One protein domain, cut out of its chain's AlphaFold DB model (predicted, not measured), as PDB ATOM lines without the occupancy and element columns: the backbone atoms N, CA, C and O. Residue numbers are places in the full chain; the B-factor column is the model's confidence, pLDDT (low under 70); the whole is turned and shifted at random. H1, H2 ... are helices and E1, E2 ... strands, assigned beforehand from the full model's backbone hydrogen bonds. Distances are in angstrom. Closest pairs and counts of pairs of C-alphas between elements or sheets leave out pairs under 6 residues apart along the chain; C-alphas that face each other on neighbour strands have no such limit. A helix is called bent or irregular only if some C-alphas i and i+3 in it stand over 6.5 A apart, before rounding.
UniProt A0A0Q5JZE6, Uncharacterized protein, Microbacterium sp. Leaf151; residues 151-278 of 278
ATOM      1  N   VAL A 151      83.605 148.024 125.472       92.12
ATOM      2  CA  VAL A 151      83.614 149.475 125.704       92.12
ATOM      3  C   VAL A 151      84.665 149.849 126.740       92.12
ATOM      4  O   VAL A 151      84.667 149.336 127.850       92.12
ATOM      5  N   GLN A 152      85.527 150.805 126.427       93.06
ATOM      6  CA  GLN A 152      86.327 151.512 127.417       93.06
ATOM      7  C   GLN A 152      85.568 152.757 127.883       93.06
ATOM      8  O   GLN A 152      85.157 153.573 127.060       93.06
ATOM      9  N   ALA A 153      85.401 152.913 129.196       93.94
ATOM     10  CA  ALA A 153      84.798 154.099 129.797       93.94
ATOM     11  C   ALA A 153      85.855 154.875 130.588       93.94
ATOM     12  O   ALA A 153      86.523 154.311 131.458       93.94
ATOM     13  N   ALA A 154      86.011 156.163 130.287       92.38
ATOM     14  CA  ALA A 154      87.021 157.012 130.912       92.38
ATOM     15  C   ALA A 154      86.576 158.476 130.985       92.38
ATOM     16  O   ALA A 154      85.774 158.937 130.174       92.38
ATOM     17  N   VAL A 155      87.140 159.221 131.938       89.75
ATOM     18  CA  VAL A 155      87.100 160.687 131.945       89.75
ATOM     19  C   VAL A 155      88.453 161.192 131.457       89.75
ATOM     20  O   VAL A 155      89.483 160.937 132.074       89.75
ATOM     21  N   MET A 156      88.447 161.891 130.329       84.00
ATOM     22  CA  MET A 156      89.634 162.464 129.698       84.00
ATOM     23  C   MET A 156      90.183 163.645 130.517       84.00
ATOM     24  O   MET A 156      89.471 164.246 131.323       84.00
ATOM     25  N   GLU A 157      91.429 164.065 130.264       78.94
ATOM     26  CA  GLU A 157      92.065 165.195 130.973       78.94
ATOM     27  C   GLU A 157      91.284 166.520 130.866       78.94
ATOM     28  O   GLU A 157      91.352 167.370 131.756       78.94
ATOM     29  N   ASN A 158      90.530 166.708 129.779       77.25
ATOM     30  CA  ASN A 158      89.656 167.866 129.573       77.25
ATOM     31  C   ASN A 158      88.301 167.750 130.308       77.25
ATOM     32  O   ASN A 158      87.462 168.641 130.174       77.25
ATOM     33  N   GLY A 159      88.085 166.674 131.069       84.81
ATOM     34  CA  GLY A 159      86.856 166.375 131.799       84.81
ATOM     35  C   GLY A 159      85.747 165.737 130.958       84.81
ATOM     36  O   GLY A 159      84.651 165.538 131.479       84.81
ATOM     37  N   MET A 160      85.990 165.432 129.678       87.06
ATOM     38  CA  MET A 160      85.019 164.737 128.832       87.06
ATOM     39  C   MET A 160      84.880 163.286 129.282       87.06
ATOM     40  O   MET A 160      85.876 162.577 129.395       87.06
ATOM     41  N   PHE A 161      83.648 162.835 129.489       92.81
ATOM     42  CA  PHE A 161      83.374 161.413 129.632       92.81
ATOM     43  C   PHE A 161      83.291 160.767 128.251       92.81
ATOM     44  O   PHE A 161      82.501 161.206 127.414       92.81
ATOM     45  N   THR A 162      84.102 159.739 128.029       92.31
ATOM     46  CA  THR A 162      84.238 159.057 126.744       92.31
ATOM     47  C   THR A 162      83.891 157.579 126.902       92.31
ATOM     48  O   THR A 162      84.384 156.898 127.803       92.31
ATOM     49  N   LEU A 163      83.042 157.088 125.999       93.88
ATOM     50  CA  LEU A 163      82.715 155.683 125.788       93.88
ATOM     51  C   LEU A 163      83.323 155.259 124.451       93.88
ATOM     52  O   LEU A 163      82.812 155.611 123.388       93.88
ATOM     53  N   TYR A 164      84.431 154.529 124.499       91.38
ATOM     54  CA  TYR A 164      85.157 154.092 123.314       91.38
ATOM     55  C   TYR A 164      84.900 152.609 123.040       91.38
ATOM     56  O   TYR A 164      85.275 151.762 123.846       91.38
ATOM     57  N   SER A 165      84.282 152.274 121.909       89.62
ATOM     58  CA  SER A 165      84.184 150.887 121.457       89.62
ATOM     59  C   SER A 165      85.517 150.403 120.911       89.62
ATOM     60  O   SER A 165      86.150 151.057 120.081       89.62
ATOM     61  N   LEU A 166      85.915 149.221 121.368       83.19
ATOM     62  CA  LEU A 166      87.086 148.496 120.887       83.19
ATOM     63  C   LEU A 166      86.767 147.644 119.646       83.19
ATOM     64  O   LEU A 166      87.684 147.116 119.015       83.19
ATOM     65  N   ASP A 167      85.485 147.518 119.298       80.62
ATOM     66  CA  ASP A 167      85.008 146.805 118.117       80.62
ATOM     67  C   ASP A 167      84.933 147.742 116.894       80.62
ATOM     68  O   ASP A 167      84.706 148.947 117.010       80.62
ATOM     69  N   ASP A 168      85.100 147.183 115.691       72.31
ATOM     70  CA  ASP A 168      85.191 147.941 114.427       72.31
ATOM     71  C   ASP A 168      83.824 148.168 113.738       72.31
ATOM     72  O   ASP A 168      83.741 148.256 112.510       72.31
ATOM     73  N   ALA A 169      82.737 148.224 114.509       77.50
ATOM     74  CA  ALA A 169      81.371 148.302 113.989       77.50
ATOM     75  C   ALA A 169      80.724 149.659 114.296       77.50
ATOM     76  O   ALA A 169      80.661 150.102 115.442       77.50
ATOM     77  N   PHE A 170      80.245 150.331 113.247       85.00
ATOM     78  CA  PHE A 170      79.620 151.651 113.348       85.00
ATOM     79  C   PHE A 170      78.194 151.525 113.915       85.00
ATOM     80  O   PHE A 170      77.819 152.227 114.854       85.00
ATOM     81  N   GLU A 171      77.417 150.591 113.384       89.50
ATOM     82  CA  GLU A 171      76.038 150.305 113.769       89.50
ATOM     83  C   GLU A 171      75.889 149.893 115.244       89.50
ATOM     84  O   GLU A 171      74.931 150.300 115.906       89.50
ATOM     85  N   ASP A 172      76.874 149.176 115.787       87.62
ATOM     86  CA  ASP A 172      76.850 148.655 117.159       87.62
ATOM     87  C   ASP A 172      76.964 149.764 118.215       87.62
ATOM     88  O   ASP A 172      76.572 149.585 119.370       87.62
ATOM     89  N   LEU A 173      77.450 150.943 117.823       91.38
ATOM     90  CA  LEU A 173      77.567 152.102 118.702       91.38
ATOM     91  C   LEU A 173      76.291 152.949 118.773       91.38
ATOM     92  O   LEU A 173      76.145 153.738 119.708       91.38
ATOM     93  N   ILE A 174      75.350 152.800 117.836       94.88
ATOM     94  CA  ILE A 174      74.120 153.612 117.805       94.88
ATOM     95  C   ILE A 174      73.313 153.499 119.112       94.88
ATOM     96  O   ILE A 174      72.887 154.540 119.627       94.88
ATOM     97  N   PRO A 175      73.129 152.303 119.712       94.69
ATOM     98  CA  PRO A 175      72.454 152.188 121.002       94.69
ATOM     99  C   PRO A 175      73.142 152.977 122.126       94.69
ATOM    100  O   PRO A 175      72.455 153.594 122.944       94.69
ATOM    101  N   LEU A 176      74.482 153.018 122.148       94.31
ATOM    102  CA  LEU A 176      75.238 153.825 123.114       94.31
ATOM    103  C   LEU A 176      75.087 155.319 122.845       94.31
ATOM    104  O   LEU A 176      74.905 156.074 123.791       94.31
ATOM    105  N   VAL A 177      75.096 155.752 121.582       96.12
ATOM    106  CA  VAL A 177      74.850 157.156 121.213       96.12
ATOM    107  C   VAL A 177      73.467 157.615 121.681       96.12
ATOM    108  O   VAL A 177      73.344 158.665 122.310       96.12
ATOM    109  N   SER A 178      72.432 156.809 121.429       96.69
ATOM    110  CA  SER A 178      71.051 157.106 121.837       96.69
ATOM    111  C   SER A 178      70.913 157.264 123.357       96.69
ATOM    112  O   SER A 178      70.157 158.110 123.839       96.69
ATOM    113  N   ARG A 179      71.678 156.474 124.121       96.19
ATOM    114  CA  ARG A 179      71.607 156.405 125.588       96.19
ATOM    115  C   ARG A 179      72.770 157.063 126.318       96.19
ATOM    116  O   ARG A 179      72.844 156.926 127.539       96.19
ATOM    117  N   ALA A 180      73.639 157.795 125.624       95.31
ATOM    118  CA  ALA A 180      74.867 158.338 126.198       95.31
ATOM    119  C   ALA A 180      74.576 159.104 127.498       95.31
ATOM    120  O   ALA A 180      75.140 158.799 128.546       95.31
ATOM    121  N   GLU A 181      73.599 160.012 127.468       95.38
ATOM    122  CA  GLU A 181      73.183 160.799 128.636       95.38
ATOM    123  C   GLU A 181      72.728 159.936 129.816       95.38
ATOM    124  O   GLU A 181      73.065 160.239 130.956       95.38
ATOM    125  N   THR A 182      72.025 158.830 129.553       96.00
ATOM    126  CA  THR A 182      71.613 157.890 130.607       96.00
ATOM    127  C   THR A 182      72.830 157.216 131.240       96.00
ATOM    128  O   THR A 182      72.881 157.086 132.461       96.00
ATOM    129  N   VAL A 183      73.837 156.847 130.439       96.75
ATOM    130  CA  VAL A 183      75.099 156.283 130.947       96.75
ATOM    131  C   VAL A 183      75.854 157.304 131.799       96.75
ATOM    132  O   VAL A 183      76.294 156.964 132.893       96.75
ATOM    133  N   ARG A 184      75.970 158.561 131.356       95.94
ATOM    134  CA  ARG A 184      76.602 159.642 132.140       95.94
ATOM    135  C   ARG A 184      75.887 159.888 133.461       95.94
ATOM    136  O   ARG A 184      76.542 160.021 134.493       95.94
ATOM    137  N   ASP A 185      74.562 159.965 133.431       96.00
ATOM    138  CA  ASP A 185      73.768 160.220 134.630       96.00
ATOM    139  C   ASP A 185      73.903 159.051 135.620       96.00
ATOM    140  O   ASP A 185      74.069 159.276 136.819       96.00
ATOM    141  N   ALA A 186      73.923 157.809 135.121       96.94
ATOM    142  CA  ALA A 186      74.217 156.625 135.924       96.94
ATOM    143  C   ALA A 186      75.641 156.665 136.497       96.94
ATOM    144  O   ALA A 186      75.836 156.340 137.661       96.94
ATOM    145  N   ALA A 187      76.621 157.138 135.728       96.25
ATOM    146  CA  ALA A 187      77.999 157.329 136.173       96.25
ATOM    147  C   ALA A 187      78.158 158.451 137.229       96.25
ATOM    148  O   ALA A 187      79.266 158.703 137.701       96.25
ATOM    149  N   GLY A 188      77.076 159.139 137.617       96.06
ATOM    150  CA  GLY A 188      77.097 160.201 138.626       96.06
ATOM    151  C   GLY A 188      77.746 161.500 138.142       96.06
ATOM    152  O   GLY A 188      78.141 162.337 138.957       96.06
ATOM    153  N   LEU A 189      77.875 161.673 136.825       94.50
ATOM    154  CA  LEU A 189      78.532 162.822 136.211       94.50
ATOM    155  C   LEU A 189      77.562 164.002 135.996       94.50
ATOM    156  O   LEU A 189      76.342 163.825 135.990       94.50
ATOM    157  N   PRO A 190      78.071 165.238 135.815       89.06
ATOM    158  CA  PRO A 190      77.223 166.421 135.677       89.06
ATOM    159  C   PRO A 190      76.285 166.355 134.453       89.06
ATOM    160  O   PRO A 190      76.760 166.154 133.335       89.06
ATOM    161  N   PRO A 191      74.980 166.662 134.601       84.00
ATOM    162  CA  PRO A 191      73.962 166.445 133.560       84.00
ATOM    163  C   PRO A 191      74.071 167.377 132.339       84.00
ATOM    164  O   PRO A 191      73.336 167.233 131.367       84.00
ATOM    165  N   ALA A 192      74.955 168.374 132.389       82.31
ATOM    166  CA  ALA A 192      75.173 169.318 131.295       82.31
ATOM    167  C   ALA A 192      76.415 168.988 130.450       82.31
ATOM    168  O   ALA A 192      76.658 169.660 129.451       82.31
ATOM    169  N   GLY A 193      77.217 167.998 130.857       85.19
ATOM    170  CA  GLY A 193      78.417 167.601 130.126       85.19
ATOM    171  C   GLY A 193      78.065 166.838 128.852       85.19
ATOM    172  O   GLY A 193      77.212 165.948 128.889       85.19
ATOM    173  N   ALA A 194      78.725 167.181 127.747       90.50
ATOM    174  CA  ALA A 194      78.718 166.338 126.559       90.50
ATOM    175  C   ALA A 194      79.481 165.036 126.835       90.50
ATOM    176  O   ALA A 194      80.360 164.989 127.702       90.50
ATOM    177  N   ILE A 195      79.124 163.992 126.099       92.38
ATOM    178  CA  ILE A 195      79.714 162.662 126.223       92.38
ATOM    179  C   ILE A 195      80.218 162.273 124.858       92.38
ATOM    180  O   ILE A 195      79.474 162.338 123.880       92.38
ATOM    181  N   GLU A 196      81.466 161.857 124.783       93.81
ATOM    182  CA  GLU A 196      81.993 161.313 123.552       93.81
ATOM    183  C   GLU A 196      81.638 159.828 123.455       93.81
ATOM    184  O   GLU A 196      81.918 159.050 124.362       93.81
ATOM    185  N   VAL A 197      81.022 159.428 122.347       94.12
ATOM    186  CA  VAL A 197      80.888 158.023 121.962       94.12
ATOM    187  C   VAL A 197      81.734 157.827 120.718       94.12
ATOM    188  O   VAL A 197      81.483 158.451 119.683       94.12
ATOM    189  N   ALA A 198      82.759 156.993 120.838       91.25
ATOM    190  CA  ALA A 198      83.795 156.851 119.830       91.25
ATOM    191  C   ALA A 198      84.156 155.386 119.563       91.25
ATOM    192  O   ALA A 198      83.820 154.486 120.323       91.25
ATOM    193  N   GLY A 199      84.838 155.158 118.452       88.56
ATOM    194  CA  GLY A 199      85.361 153.887 117.982       88.56
ATOM    195  C   GLY A 199      86.198 154.128 116.726       88.56
ATOM    196  O   GLY A 199      86.493 155.268 116.361       88.56
ATOM    197  N   SER A 200      86.577 153.069 116.019       88.25
ATOM    198  CA  SER A 200      87.367 153.183 114.782       88.25
ATOM    199  C   SER A 200      86.614 153.855 113.627       88.25
ATOM    200  O   SER A 200      87.237 154.483 112.772       88.25
ATOM    201  N   ARG A 201      85.282 153.715 113.585       90.44
ATOM    202  CA  ARG A 201      84.415 154.198 112.493       90.44
ATOM    203  C   ARG A 201      83.398 155.250 112.916       90.44
ATOM    204  O   ARG A 201      82.720 155.804 112.056       90.44
ATOM    205  N   LEU A 202      83.284 155.542 114.205       92.12
ATOM    206  CA  LEU A 202      82.357 156.537 114.728       92.12
ATOM    207  C   LEU A 202      83.060 157.409 115.758       92.12
ATOM    208  O   LEU A 202      83.780 156.888 116.597       92.12
ATOM    209  N   SER A 203      82.814 158.713 115.738       92.44
ATOM    210  CA  SER A 203      83.113 159.592 116.868       92.44
ATOM    211  C   SER A 203      82.103 160.724 116.905       92.44
ATOM    212  O   SER A 203      82.004 161.494 115.947       92.44
ATOM    213  N   VAL A 204      81.347 160.828 117.995       93.31
ATOM    214  CA  VAL A 204      80.368 161.897 118.212       93.31
ATOM    215  C   VAL A 204      80.437 162.404 119.643       93.31
ATOM    216  O   VAL A 204      80.581 161.611 120.567       93.31
ATOM    217  N   ALA A 205      80.294 163.716 119.836       93.31
ATOM    218  CA  ALA A 205      79.975 164.275 121.144       93.31
ATOM    219  C   ALA A 205      78.463 164.479 121.241       93.31
ATOM    220  O   ALA A 205      77.890 165.263 120.488       93.31
ATOM    221  N   VAL A 206      77.835 163.760 122.165       94.50
ATOM    222  CA  VAL A 206      76.405 163.826 122.453       94.50
ATOM    223  C   VAL A 206      76.189 164.842 123.565       94.50
ATOM    224  O   VAL A 206      76.547 164.605 124.722       94.50
ATOM    225  N   GLY A 207      75.643 166.001 123.208       92.94
ATOM    226  CA  GLY A 207      75.201 167.013 124.155       92.94
ATOM    227  C   GLY A 207      73.839 166.689 124.786       92.94
ATOM    228  O   GLY A 207      73.184 165.711 124.417       92.94
ATOM    229  N   PRO A 208      73.380 167.524 125.737       93.06
ATOM    230  CA  PRO A 208      72.100 167.323 126.405       93.06
ATOM    231  C   PRO A 208      70.900 167.313 125.442       93.06
ATOM    232  O   PRO A 208      70.651 168.293 124.739       93.06
ATOM    233  N   GLY A 209      70.119 166.236 125.454       93.94
ATOM    234  CA  GLY A 209      68.948 166.021 124.604       93.94
ATOM    235  C   GLY A 209      69.253 165.637 123.152       93.94
ATOM    236  O   GLY A 209      68.325 165.593 122.340       93.94
ATOM    237  N   GLU A 210      70.513 165.376 122.793       95.69
ATOM    238  CA  GLU A 210      70.918 165.144 121.400       95.69
ATOM    239  C   GLU A 210      70.878 163.666 120.982       95.69
ATOM    240  O   GLU A 210      70.777 163.383 119.786       95.69
ATOM    241  N   GLY A 211      70.892 162.727 121.939       95.56
ATOM    242  CA  GLY A 211      70.975 161.278 121.685       95.56
ATOM    243  C   GLY A 211      69.976 160.760 120.636       95.56
ATOM    244  O   GLY A 211      70.406 160.213 119.617       95.56
ATOM    245  N   PRO A 212      68.656 160.996 120.786       96.12
ATOM    246  CA  PRO A 212      67.658 160.542 119.809       96.12
ATOM    247  C   PRO A 212      67.804 161.168 118.412       96.12
ATOM    248  O   PRO A 212      67.460 160.549 117.403       96.12
ATOM    249  N   ALA A 213      68.296 162.409 118.330       96.88
ATOM    250  CA  ALA A 213      68.519 163.083 117.054       96.88
ATOM    251  C   ALA A 213      69.759 162.526 116.339       96.88
ATOM    252  O   ALA A 213      69.722 162.337 115.120       96.88
ATOM    253  N   PHE A 214      70.822 162.214 117.089       97.25
ATOM    254  CA  PHE A 214      71.976 161.490 116.566       97.25
ATOM    255  C   PHE A 214      71.597 160.083 116.110       97.25
ATOM    256  O   PHE A 214      71.918 159.735 114.979       97.25
ATOM    257  N   GLU A 215      70.862 159.308 116.914       97.31
ATOM    258  CA  GLU A 215      70.373 157.976 116.528       97.31
ATOM    259  C   GLU A 215      69.641 158.026 115.182       97.31
ATOM    260  O   GLU A 215      70.002 157.316 114.246       97.31
ATOM    261  N   GLN A 216      68.664 158.929 115.035       97.62
ATOM    262  CA  GLN A 216      67.918 159.052 113.784       97.62
ATOM    263  C   GLN A 216      68.816 159.424 112.594       97.62
ATOM    264  O   GLN A 216      68.600 158.928 111.484       97.62
ATOM    265  N   LEU A 217      69.772 160.338 112.788       98.12
ATOM    266  CA  LEU A 217      70.687 160.735 111.724       98.12
ATOM    267  C   LEU A 217      71.596 159.566 111.328       98.12
ATOM    268  O   LEU A 217      71.647 159.241 110.147       98.12
ATOM    269  N   LEU A 218      72.285 158.944 112.285       97.88
ATOM    270  CA  LEU A 218      73.269 157.891 112.030       97.88
ATOM    271  C   LEU A 218      72.620 156.668 111.375       97.88
ATOM    272  O   LEU A 218      73.122 156.208 110.352       97.88
ATOM    273  N   THR A 219      71.459 156.225 111.866       97.69
ATOM    274  CA  THR A 219      70.698 155.128 111.248       97.69
ATOM    275  C   THR A 219      70.333 155.448 109.799       97.69
ATOM    276  O   THR A 219      70.563 154.634 108.913       97.69
ATOM    277  N   ARG A 220      69.853 156.667 109.508       97.38
ATOM    278  CA  ARG A 220      69.553 157.090 108.127       97.38
ATOM    279  C   ARG A 220      70.800 157.089 107.242       97.38
ATOM    280  O   ARG A 220      70.734 156.691 106.085       97.38
ATOM    281  N   LEU A 221      71.920 157.589 107.758       97.81
ATOM    282  CA  LEU A 221      73.178 157.641 107.018       97.81
ATOM    283  C   LEU A 221      73.671 156.233 106.648       97.81
ATOM    284  O   LEU A 221      74.139 156.034 105.529       97.81
ATOM    285  N   ILE A 222      73.531 155.267 107.554       96.56
ATOM    286  CA  ILE A 222      73.881 153.866 107.301       96.56
ATOM    287  C   ILE A 222      72.897 153.244 106.305       96.56
ATOM    288  O   ILE A 222      73.310 152.831 105.223       96.56
ATOM    289  N   ASP A 223      71.604 153.246 106.631       96.81
ATOM    290  CA  ASP A 223      70.585 152.477 105.911       96.81
ATOM    291  C   ASP A 223      70.298 153.020 104.504       96.81
ATOM    292  O   ASP A 223      70.120 152.251 103.558       96.81
ATOM    293  N   ASP A 224      70.249 154.347 104.346       97.31
ATOM    294  CA  ASP A 224      69.824 154.972 103.090       97.31
ATOM    295  C   ASP A 224      71.004 155.405 102.207       97.31
ATOM    296  O   ASP A 224      70.818 155.686 101.013       97.31
ATOM    297  N   HIS A 225      72.196 155.577 102.788       97.00
ATOM    298  CA  HIS A 225      73.322 156.256 102.134       97.00
ATOM    299  C   HIS A 225      74.650 155.487 102.197       97.00
ATOM    300  O   HIS A 225      75.663 156.018 101.730       97.00
ATOM    301  N   ASP A 226      74.644 154.247 102.701       96.00
ATOM    302  CA  ASP A 226      75.812 153.363 102.791       96.00
ATOM    303  C   ASP A 226      77.011 154.032 103.502       96.00
ATOM    304  O   ASP A 226      78.170 153.858 103.104       96.00
ATOM    305  N   VAL A 227      76.754 154.867 104.518       96.69
ATOM    306  CA  VAL A 227      77.829 155.490 105.300       96.69
ATOM    307  C   VAL A 227      78.507 154.431 106.164       96.69
ATOM    308  O   VAL A 227      77.861 153.749 106.951       96.69
ATOM    309  N   THR A 228      79.830 154.325 106.038       94.94
ATOM    310  CA  THR A 228      80.655 153.316 106.730       94.94
ATOM    311  C   THR A 228      81.532 153.901 107.831       94.94
ATOM    312  O   THR A 228      82.017 153.155 108.676       94.94
ATOM    313  N   SER A 229      81.718 155.224 107.854       94.69
ATOM    314  CA  SER A 229      82.317 155.921 108.989       94.69
ATOM    315  C   SER A 229      81.769 157.337 109.137       94.69
ATOM    316  O   SER A 229      81.456 157.992 108.138       94.69
ATOM    317  N   PHE A 230      81.713 157.836 110.369       94.75
ATOM    318  CA  PHE A 230      81.202 159.158 110.706       94.75
ATOM    319  C   PHE A 230      81.970 159.770 111.884       94.75
ATOM    320  O   PHE A 230      81.994 159.212 112.974       94.75
ATOM    321  N   PHE A 231      82.551 160.951 111.701       92.81
ATOM    322  CA  PHE A 231      83.280 161.656 112.753       92.81
ATOM    323  C   PHE A 231      82.812 163.107 112.817       92.81
ATOM    324  O   PHE A 231      82.988 163.862 111.859       92.81
ATOM    325  N   SER A 232      82.225 163.515 113.937       90.94
ATOM    326  CA  SER A 232      81.930 164.918 114.231       90.94
ATOM    327  C   SER A 232      82.897 165.470 115.281       90.94
ATOM    328  O   SER A 232      83.512 164.688 116.007       90.94
ATOM    329  N   PRO A 233      83.027 166.802 115.416       82.06
ATOM    330  CA  PRO A 233      83.844 167.385 116.473       82.06
ATOM    331  C   PRO A 233      83.412 166.871 117.852       82.06
ATOM    332  O   PRO A 233      82.228 166.904 118.183       82.06
ATOM    333  N   ALA A 234      84.378 166.406 118.644       70.25
ATOM    334  CA  ALA A 234      84.162 165.865 119.982       70.25
ATOM    335  C   ALA A 234      85.015 166.607 121.025       70.25
ATOM    336  O   ALA A 234      85.838 166.027 121.717       70.25
ATOM    337  N   GLY A 235      84.882 167.937 121.100       60.03
ATOM    338  CA  GLY A 235      85.504 168.765 122.152       60.03
ATOM    339  C   GLY A 235      87.035 168.904 122.118       60.03
ATOM    340  O   GLY A 235      87.605 169.516 123.022       60.03
ATOM    341  N   GLY A 236      87.705 168.381 121.089       62.66
ATOM    342  CA  GLY A 236      89.114 168.641 120.785       62.66
ATOM    343  C   GLY A 236      89.293 169.685 119.679       62.66
ATOM    344  O   GLY A 236      88.416 169.870 118.838       62.66
ATOM    345  N   THR A 237      90.450 170.353 119.649       59.50
ATOM    346  CA  THR A 237      90.806 171.259 118.545       59.50
ATOM    347  C   THR A 237      91.153 170.434 117.301       59.50
ATOM    348  O   THR A 237      92.090 169.633 117.363       59.50
ATOM    349  N   PRO A 238      90.468 170.625 116.158       68.12
ATOM    350  CA  PRO A 238      90.824 169.952 114.912       68.12
ATOM    351  C   PRO A 238      92.275 170.247 114.508       68.12
ATOM    352  O   PRO A 238      92.754 171.367 114.687       68.12
ATOM    353  N   ILE A 239      92.966 169.267 113.914       66.06
ATOM    354  CA  ILE A 239      94.384 169.391 113.510       66.06
ATOM    355  C   ILE A 239      94.605 170.568 112.548       66.06
ATOM    356  O   ILE A 239      95.626 171.248 112.610       66.06
ATOM    357  N   ASP A 240      93.644 170.825 111.665       73.75
ATOM    358  CA  ASP A 240      93.675 171.927 110.701       73.75
ATOM    359  C   ASP A 240      92.932 173.185 111.181       73.75
ATOM    360  O   ASP A 240      92.793 174.147 110.426       73.75
ATOM    361  N   GLY A 241      92.465 173.188 112.432       77.19
ATOM    362  CA  GLY A 241      91.743 174.300 113.045       77.19
ATOM    363  C   GLY A 241      90.331 174.528 112.502       77.19
ATOM    364  O   GLY A 241      89.739 175.557 112.823       77.19
ATOM    365  N   VAL A 242      89.785 173.610 111.693       83.12
ATOM    366  CA  VAL A 242      88.444 173.738 111.108       83.12
ATOM    367  C   VAL A 242      87.539 172.625 111.615       83.12
ATOM    368  O   VAL A 242      87.756 171.445 111.337       83.12
ATOM    369  N   GLU A 243      86.485 173.003 112.335       88.12
ATOM    370  CA  GLU A 243      85.423 172.070 112.702       88.12
ATOM    371  C   GLU A 243      84.677 171.603 111.453       88.12
ATOM    372  O   GLU A 243      84.263 172.400 110.609       88.12
ATOM    373  N   LYS A 244      84.524 170.287 111.329       91.69
ATOM    374  CA  LYS A 244      83.910 169.631 110.179       91.69
ATOM    375  C   LYS A 244      83.390 168.263 110.567       91.69
ATOM    376  O   LYS A 244      83.895 167.652 111.508       91.69
ATOM    377  N   VAL A 245      82.430 167.775 109.797       95.12
ATOM    378  CA  VAL A 245      82.006 166.376 109.843       95.12
ATOM    379  C   VAL A 245      82.795 165.608 108.790       95.12
ATOM    380  O   VAL A 245      82.871 166.039 107.641       95.12
ATOM    381  N   GLN A 246      83.397 164.485 109.161       94.56
ATOM    382  CA  GLN A 246      84.098 163.598 108.237       94.56
ATOM    383  C   GLN A 246      83.289 162.323 108.037       94.56
ATOM    384  O   GLN A 246      82.807 161.737 109.003       94.56
ATOM    385  N   VAL A 247      83.125 161.901 106.787       96.62
ATOM    386  CA  VAL A 247      82.247 160.781 106.435       96.62
ATOM    387  C   VAL A 247      82.899 159.900 105.375       96.62
ATOM    388  O   VAL A 247      83.442 160.418 104.403       96.62
ATOM    389  N   THR A 248      82.783 158.580 105.499       96.94
ATOM    390  CA  THR A 248      83.078 157.650 104.395       96.94
ATOM    391  C   THR A 248      81.769 157.150 103.799       96.94
ATOM    392  O   THR A 248      80.983 156.493 104.480       96.94
ATOM    393  N   ALA A 249      81.515 157.478 102.531       96.94
ATOM    394  CA  ALA A 249      80.287 157.125 101.813       96.94
ATOM    395  C   ALA A 249      80.550 157.021 100.300       96.94
ATOM    396  O   ALA A 249      81.458 157.696  99.801       96.94
ATOM    397  N   PRO A 250      79.767 156.235  99.538       97.50
ATOM    398  CA  PRO A 250      79.872 156.213  98.080       97.50
ATOM    399  C   PRO A 250      79.607 157.593  97.464       97.50
ATOM    400  O   PRO A 250      78.648 158.260  97.848       97.50
ATOM    401  N   GLU A 251      80.380 157.984  96.443       96.94
ATOM    402  CA  GLU A 251      80.279 159.306  95.786       96.94
ATOM    403  C   GLU A 251      78.850 159.669  95.355       96.94
ATOM    404  O   GLU A 251      78.397 160.801  95.521       96.94
ATOM    405  N   ARG A 252      78.089 158.679  94.870       97.25
ATOM    406  CA  ARG A 252      76.681 158.845  94.467       97.25
ATOM    407  C   ARG A 252      75.760 159.346  95.594       97.25
ATOM    408  O   ARG A 252      74.688 159.865  95.294       97.25
ATOM    409  N   HIS A 253      76.148 159.172  96.858       97.88
ATOM    410  CA  HIS A 253      75.368 159.552  98.036       97.88
ATOM    411  C   HIS A 253      75.857 160.839  98.706       97.88
ATOM    412  O   HIS A 253      75.160 161.342  99.582       97.88
ATOM    413  N   HIS A 254      76.985 161.427  98.285       98.06
ATOM    414  CA  HIS A 254      77.594 162.584  98.965       98.06
ATOM    415  C   HIS A 254      76.613 163.747  99.165       98.06
ATOM    416  O   HIS A 254      76.387 164.176 100.294       98.06
ATOM    417  N   ALA A 255      75.925 164.173  98.102       98.06
ATOM    418  CA  ALA A 255      74.946 165.260  98.192       98.06
ATOM    419  C   ALA A 255      73.747 164.926  99.107       98.06
ATOM    420  O   ALA A 255      73.176 165.811  99.746       98.06
ATOM    421  N   ALA A 256      73.346 163.651  99.178       98.06
ATOM    422  CA  ALA A 256      72.257 163.210 100.047       98.06
ATOM    423  C   ALA A 256      72.685 163.199 101.522       98.06
ATOM    424  O   ALA A 256      71.922 163.651 102.376       98.06
ATOM    425  N   VAL A 257      73.918 162.767 101.801       98.31
ATOM    426  CA  VAL A 257      74.524 162.792 103.139       98.31
ATOM    427  C   VAL A 257      74.665 164.223 103.654       98.31
ATOM    428  O   VAL A 257      74.197 164.518 104.753       98.31
ATOM    429  N   GLU A 258      75.215 165.134 102.849       98.38
ATOM    430  CA  GLU A 258      75.301 166.561 103.194       98.38
ATOM    431  C   GLU A 258      73.919 167.138 103.518       98.38
ATOM    432  O   GLU A 258      73.725 167.776 104.553       98.38
ATOM    433  N   ALA A 259      72.924 166.856 102.673       98.06
ATOM    434  CA  ALA A 259      71.558 167.310 102.890       98.06
ATOM    435  C   ALA A 259      70.896 166.671 104.123       98.06
ATOM    436  O   ALA A 259      69.992 167.270 104.709       98.06
ATOM    437  N   ALA A 260      71.268 165.447 104.503       98.12
ATOM    438  CA  ALA A 260      70.773 164.793 105.711       98.12
ATOM    439  C   ALA A 260      71.356 165.447 106.972       98.12
ATOM    440  O   ALA A 260      70.590 165.787 107.876       98.12
ATOM    441  N   ILE A 261      72.669 165.702 106.995       97.69
ATOM    442  CA  ILE A 261      73.357 166.394 108.095       97.69
ATOM    443  C   ILE A 261      72.816 167.821 108.243       97.69
ATOM    444  O   ILE A 261      72.401 168.205 109.336       97.69
ATOM    445  N   ALA A 262      72.712 168.574 107.146       97.56
ATOM    446  CA  ALA A 262      72.240 169.961 107.155       97.56
ATOM    447  C   ALA A 262      70.772 170.124 107.592       97.56
ATOM    448  O   ALA A 262      70.371 171.194 108.046       97.56
ATOM    449  N   ARG A 263      69.951 169.075 107.447       97.19
ATOM    450  CA  ARG A 263      68.553 169.051 107.916       97.19
ATOM    451  C   ARG A 263      68.400 168.518 109.339       97.19
ATOM    452  O   ARG A 263      67.278 168.513 109.846       97.19
ATOM    453  N   SER A 264      69.475 168.038 109.961       95.88
ATOM    454  CA  SER A 264      69.429 167.603 111.354       95.88
ATOM    455  C   SER A 264      69.222 168.800 112.288       95.88
ATOM    456  O   SER A 264      69.518 169.943 111.946       95.88
ATOM    457  N   THR A 265      68.699 168.540 113.483       93.75
ATOM    458  CA  THR A 265      68.592 169.546 114.554       93.75
ATOM    459  C   THR A 265      69.859 169.620 115.407       93.75
ATOM    460  O   THR A 265      69.850 170.259 116.454       93.75
ATOM    461  N   LEU A 266      70.920 168.924 114.996       95.69
ATOM    462  CA  LEU A 266      72.158 168.794 115.749       95.69
ATOM    463  C   LEU A 266      73.073 170.002 115.498       95.69
ATOM    464  O   LEU A 266      73.021 170.592 114.412       95.69
ATOM    465  N   PRO A 267      73.981 170.335 116.433       92.62
ATOM    466  CA  PRO A 267      74.957 171.417 116.249       92.62
ATOM    467  C   PRO A 267      75.816 171.275 114.982       92.62
ATOM    468  O   PRO A 267      76.268 172.265 114.411       92.62
ATOM    469  N   ILE A 268      75.988 170.042 114.500       94.31
ATOM    470  CA  ILE A 268      76.765 169.711 113.302       94.31
ATOM    471  C   ILE A 268      76.099 170.125 111.980       94.31
ATOM    472  O   ILE A 268      76.745 170.072 110.938       94.31
ATOM    473  N   ALA A 269      74.826 170.541 111.989       95.88
ATOM    474  CA  ALA A 269      74.069 170.846 110.771       95.88
ATOM    475  C   ALA A 269      74.662 172.001 109.942       95.88
ATOM    476  O   ALA A 269      74.473 172.059 108.729       95.88
ATOM    477  N   GLY A 270      75.376 172.925 110.589       92.44
ATOM    478  CA  GLY A 270      76.045 174.049 109.927       92.44
ATOM    479  C   GLY A 270      77.498 173.781 109.532       92.44
ATOM    480  O   GLY A 270      78.136 174.670 108.966       92.44
ATOM    481  N   LEU A 271      78.042 172.606 109.856       94.56
ATOM    482  CA  LEU A 271      79.453 172.305 109.641       94.56
ATOM    483  C   LEU A 271      79.714 171.817 108.210       94.56
ATOM    484  O   LEU A 271      78.881 171.116 107.631       94.56
ATOM    485  N   PRO A 272      80.885 172.141 107.632       94.50
ATOM    486  CA  PRO A 272      81.297 171.549 106.368       94.50
ATOM    487  C   PRO A 272      81.448 170.031 106.512       94.50
ATOM    488  O   PRO A 272      81.927 169.532 107.533       94.50
ATOM    489  N   VAL A 273      81.080 169.303 105.458       96.62
ATOM    490  CA  VAL A 273      81.259 167.851 105.367       96.62
ATOM    491  C   VAL A 273      82.480 167.559 104.500       96.62
ATOM    492  O   VAL A 273      82.668 168.150 103.441       96.62
ATOM    493  N   THR A 274      83.347 166.669 104.967       95.44
ATOM    494  CA  THR A 274      84.513 166.173 104.232       95.44
ATOM    495  C   THR A 274      84.362 164.678 104.016       95.44
ATOM    496  O   THR A 274      84.183 163.930 104.974       95.44
ATOM    497  N   PHE A 275      84.470 164.233 102.767       96.38
ATOM    498  CA  PHE A 275      84.420 162.813 102.443       96.38
ATOM    499  C   PHE A 275      85.818 162.196 102.478       96.38
ATOM    500  O   PHE A 275      86.751 162.723 101.868       96.38
ATOM    501  N   LEU A 276      85.958 161.098 103.216       92.06
ATOM    502  CA  LEU A 276      87.189 160.320 103.313       92.06
ATOM    503  C   LEU A 276      87.230 159.236 102.216       92.06
ATOM    504  O   LEU A 276      86.175 158.835 101.711       92.06
ATOM    505  N   PRO A 277      88.428 158.763 101.822       87.62
ATOM    506  CA  PRO A 277      88.566 157.616 100.927       87.62
ATOM    507  C   PRO A 277      87.921 156.350 101.511       87.62
ATOM    508  O   PRO A 277      87.936 156.166 102.726       87.62
ATOM    509  N   GLN A 278      87.398 155.488 100.633       75.31
ATOM    510  CA  GLN A 278      86.923 154.141 100.983       75.31
ATOM    511  C   GLN A 278      88.068 153.136 101.093       75.31
ATOM    512  O   GLN A 278      89.052 153.284 100.329       75.31
TER     513      GLN A 278
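Overview. This is residues 151 to 278 of the 278 residues of an uncharacterized protein of Microbacterium sp. Leaf151 (UniProt A0A0Q5JZE6). One twisted seven-stranded sheet has three helices, H1, H2 and H3, side by side over one face, with no named helix over the other: two layers. The helices run alternately opposite ways, short H4 is beside the end of H3, and a long link joins E5 to E6. The printed part has 128 residues, with E1 E2 H1 E3 E4 H2 E5 E6 H3 H4 E7 along the chain; the mixed sheet runs E1 E2 E3 E4 E5 E6 E7. The class is mixed, helices and strands; the whole is compact, with a radius of gyration of the C-alphas of 13.9 A and spans of 44 by 30 by 27 A.

Along the chain. Find C-alpha 151 at (83.614, 149.475, 125.704), where E1, residues 151 to 155, begins; E2 is 161 to 165. H1, 171 to 186, spans 23.1 A; it is irregular, with C-alphas 178 and 181 8.0 A apart, and has a kink of 57 degrees near 179. Next come E3, 195 to 198, E4, 202 to 206, and H2, 211 to 225, 20.3 A long. Then read E5, 229 to 231, and E6, 245 to 248. H3, 251 to 262, spans 17.5 A and is irregular, with C-alphas 252 and 255 7.6 A apart; H4, 267 to 270, is only just irregular, with C-alphas 267 and 270 6.9 A apart. E7, 273 to 275, ends at (84.420, 162.813, 102.443).

Arrangement. Look first at the hairpin E1 and E2, antiparallel, with N 152 and O 164 2.8 A apart, within hydrogen-bond range. E2, H1, E3 is a strand-helix-strand unit, parallel neighbour strands with a helix between, its crossover right-handed; N 163 and O 196 are 2.8 A apart. E4, H2, E5 is another, left-handed, with N 203 and O 230 at 2.9 A; E6, H3 H4, E7 is right-handed, with N 274 and O 245 at 2.8 A. H1 has a height of 8.4 A over the sheet, H2 10.4 A and H3 9.3 A. H1 and H2 touch, closest at C-alphas Ser 178 and Gly 211, 4.2 A, at a shallow tilt of 4 degrees, opposite ways. H2 and H3 touch, closest at C-alphas His 225 and His 253, 5.6 A, at a shallow tilt of 19 degrees, opposite ways. H3 touches H4 only at the corner, with residues 261 to 262 alone; the closest C-alphas, Ala 262 and Ala 269, are 4.1 A apart. H4 only grazes the sheet. Every O i to N i+4 pair is within hydrogen-bond range in H2, 8 of 12 in H1 and 6 of 8 in H3; H4 is too short for one.

Size, cuts and confidence. The farthest C-alphas, Gly 188 and Arg 252, are 44.2 A apart. The printed part has no cut; the link E5 to E6, residues 232 to 244, is long, and within it 235 to 239 have pLDDT under 70.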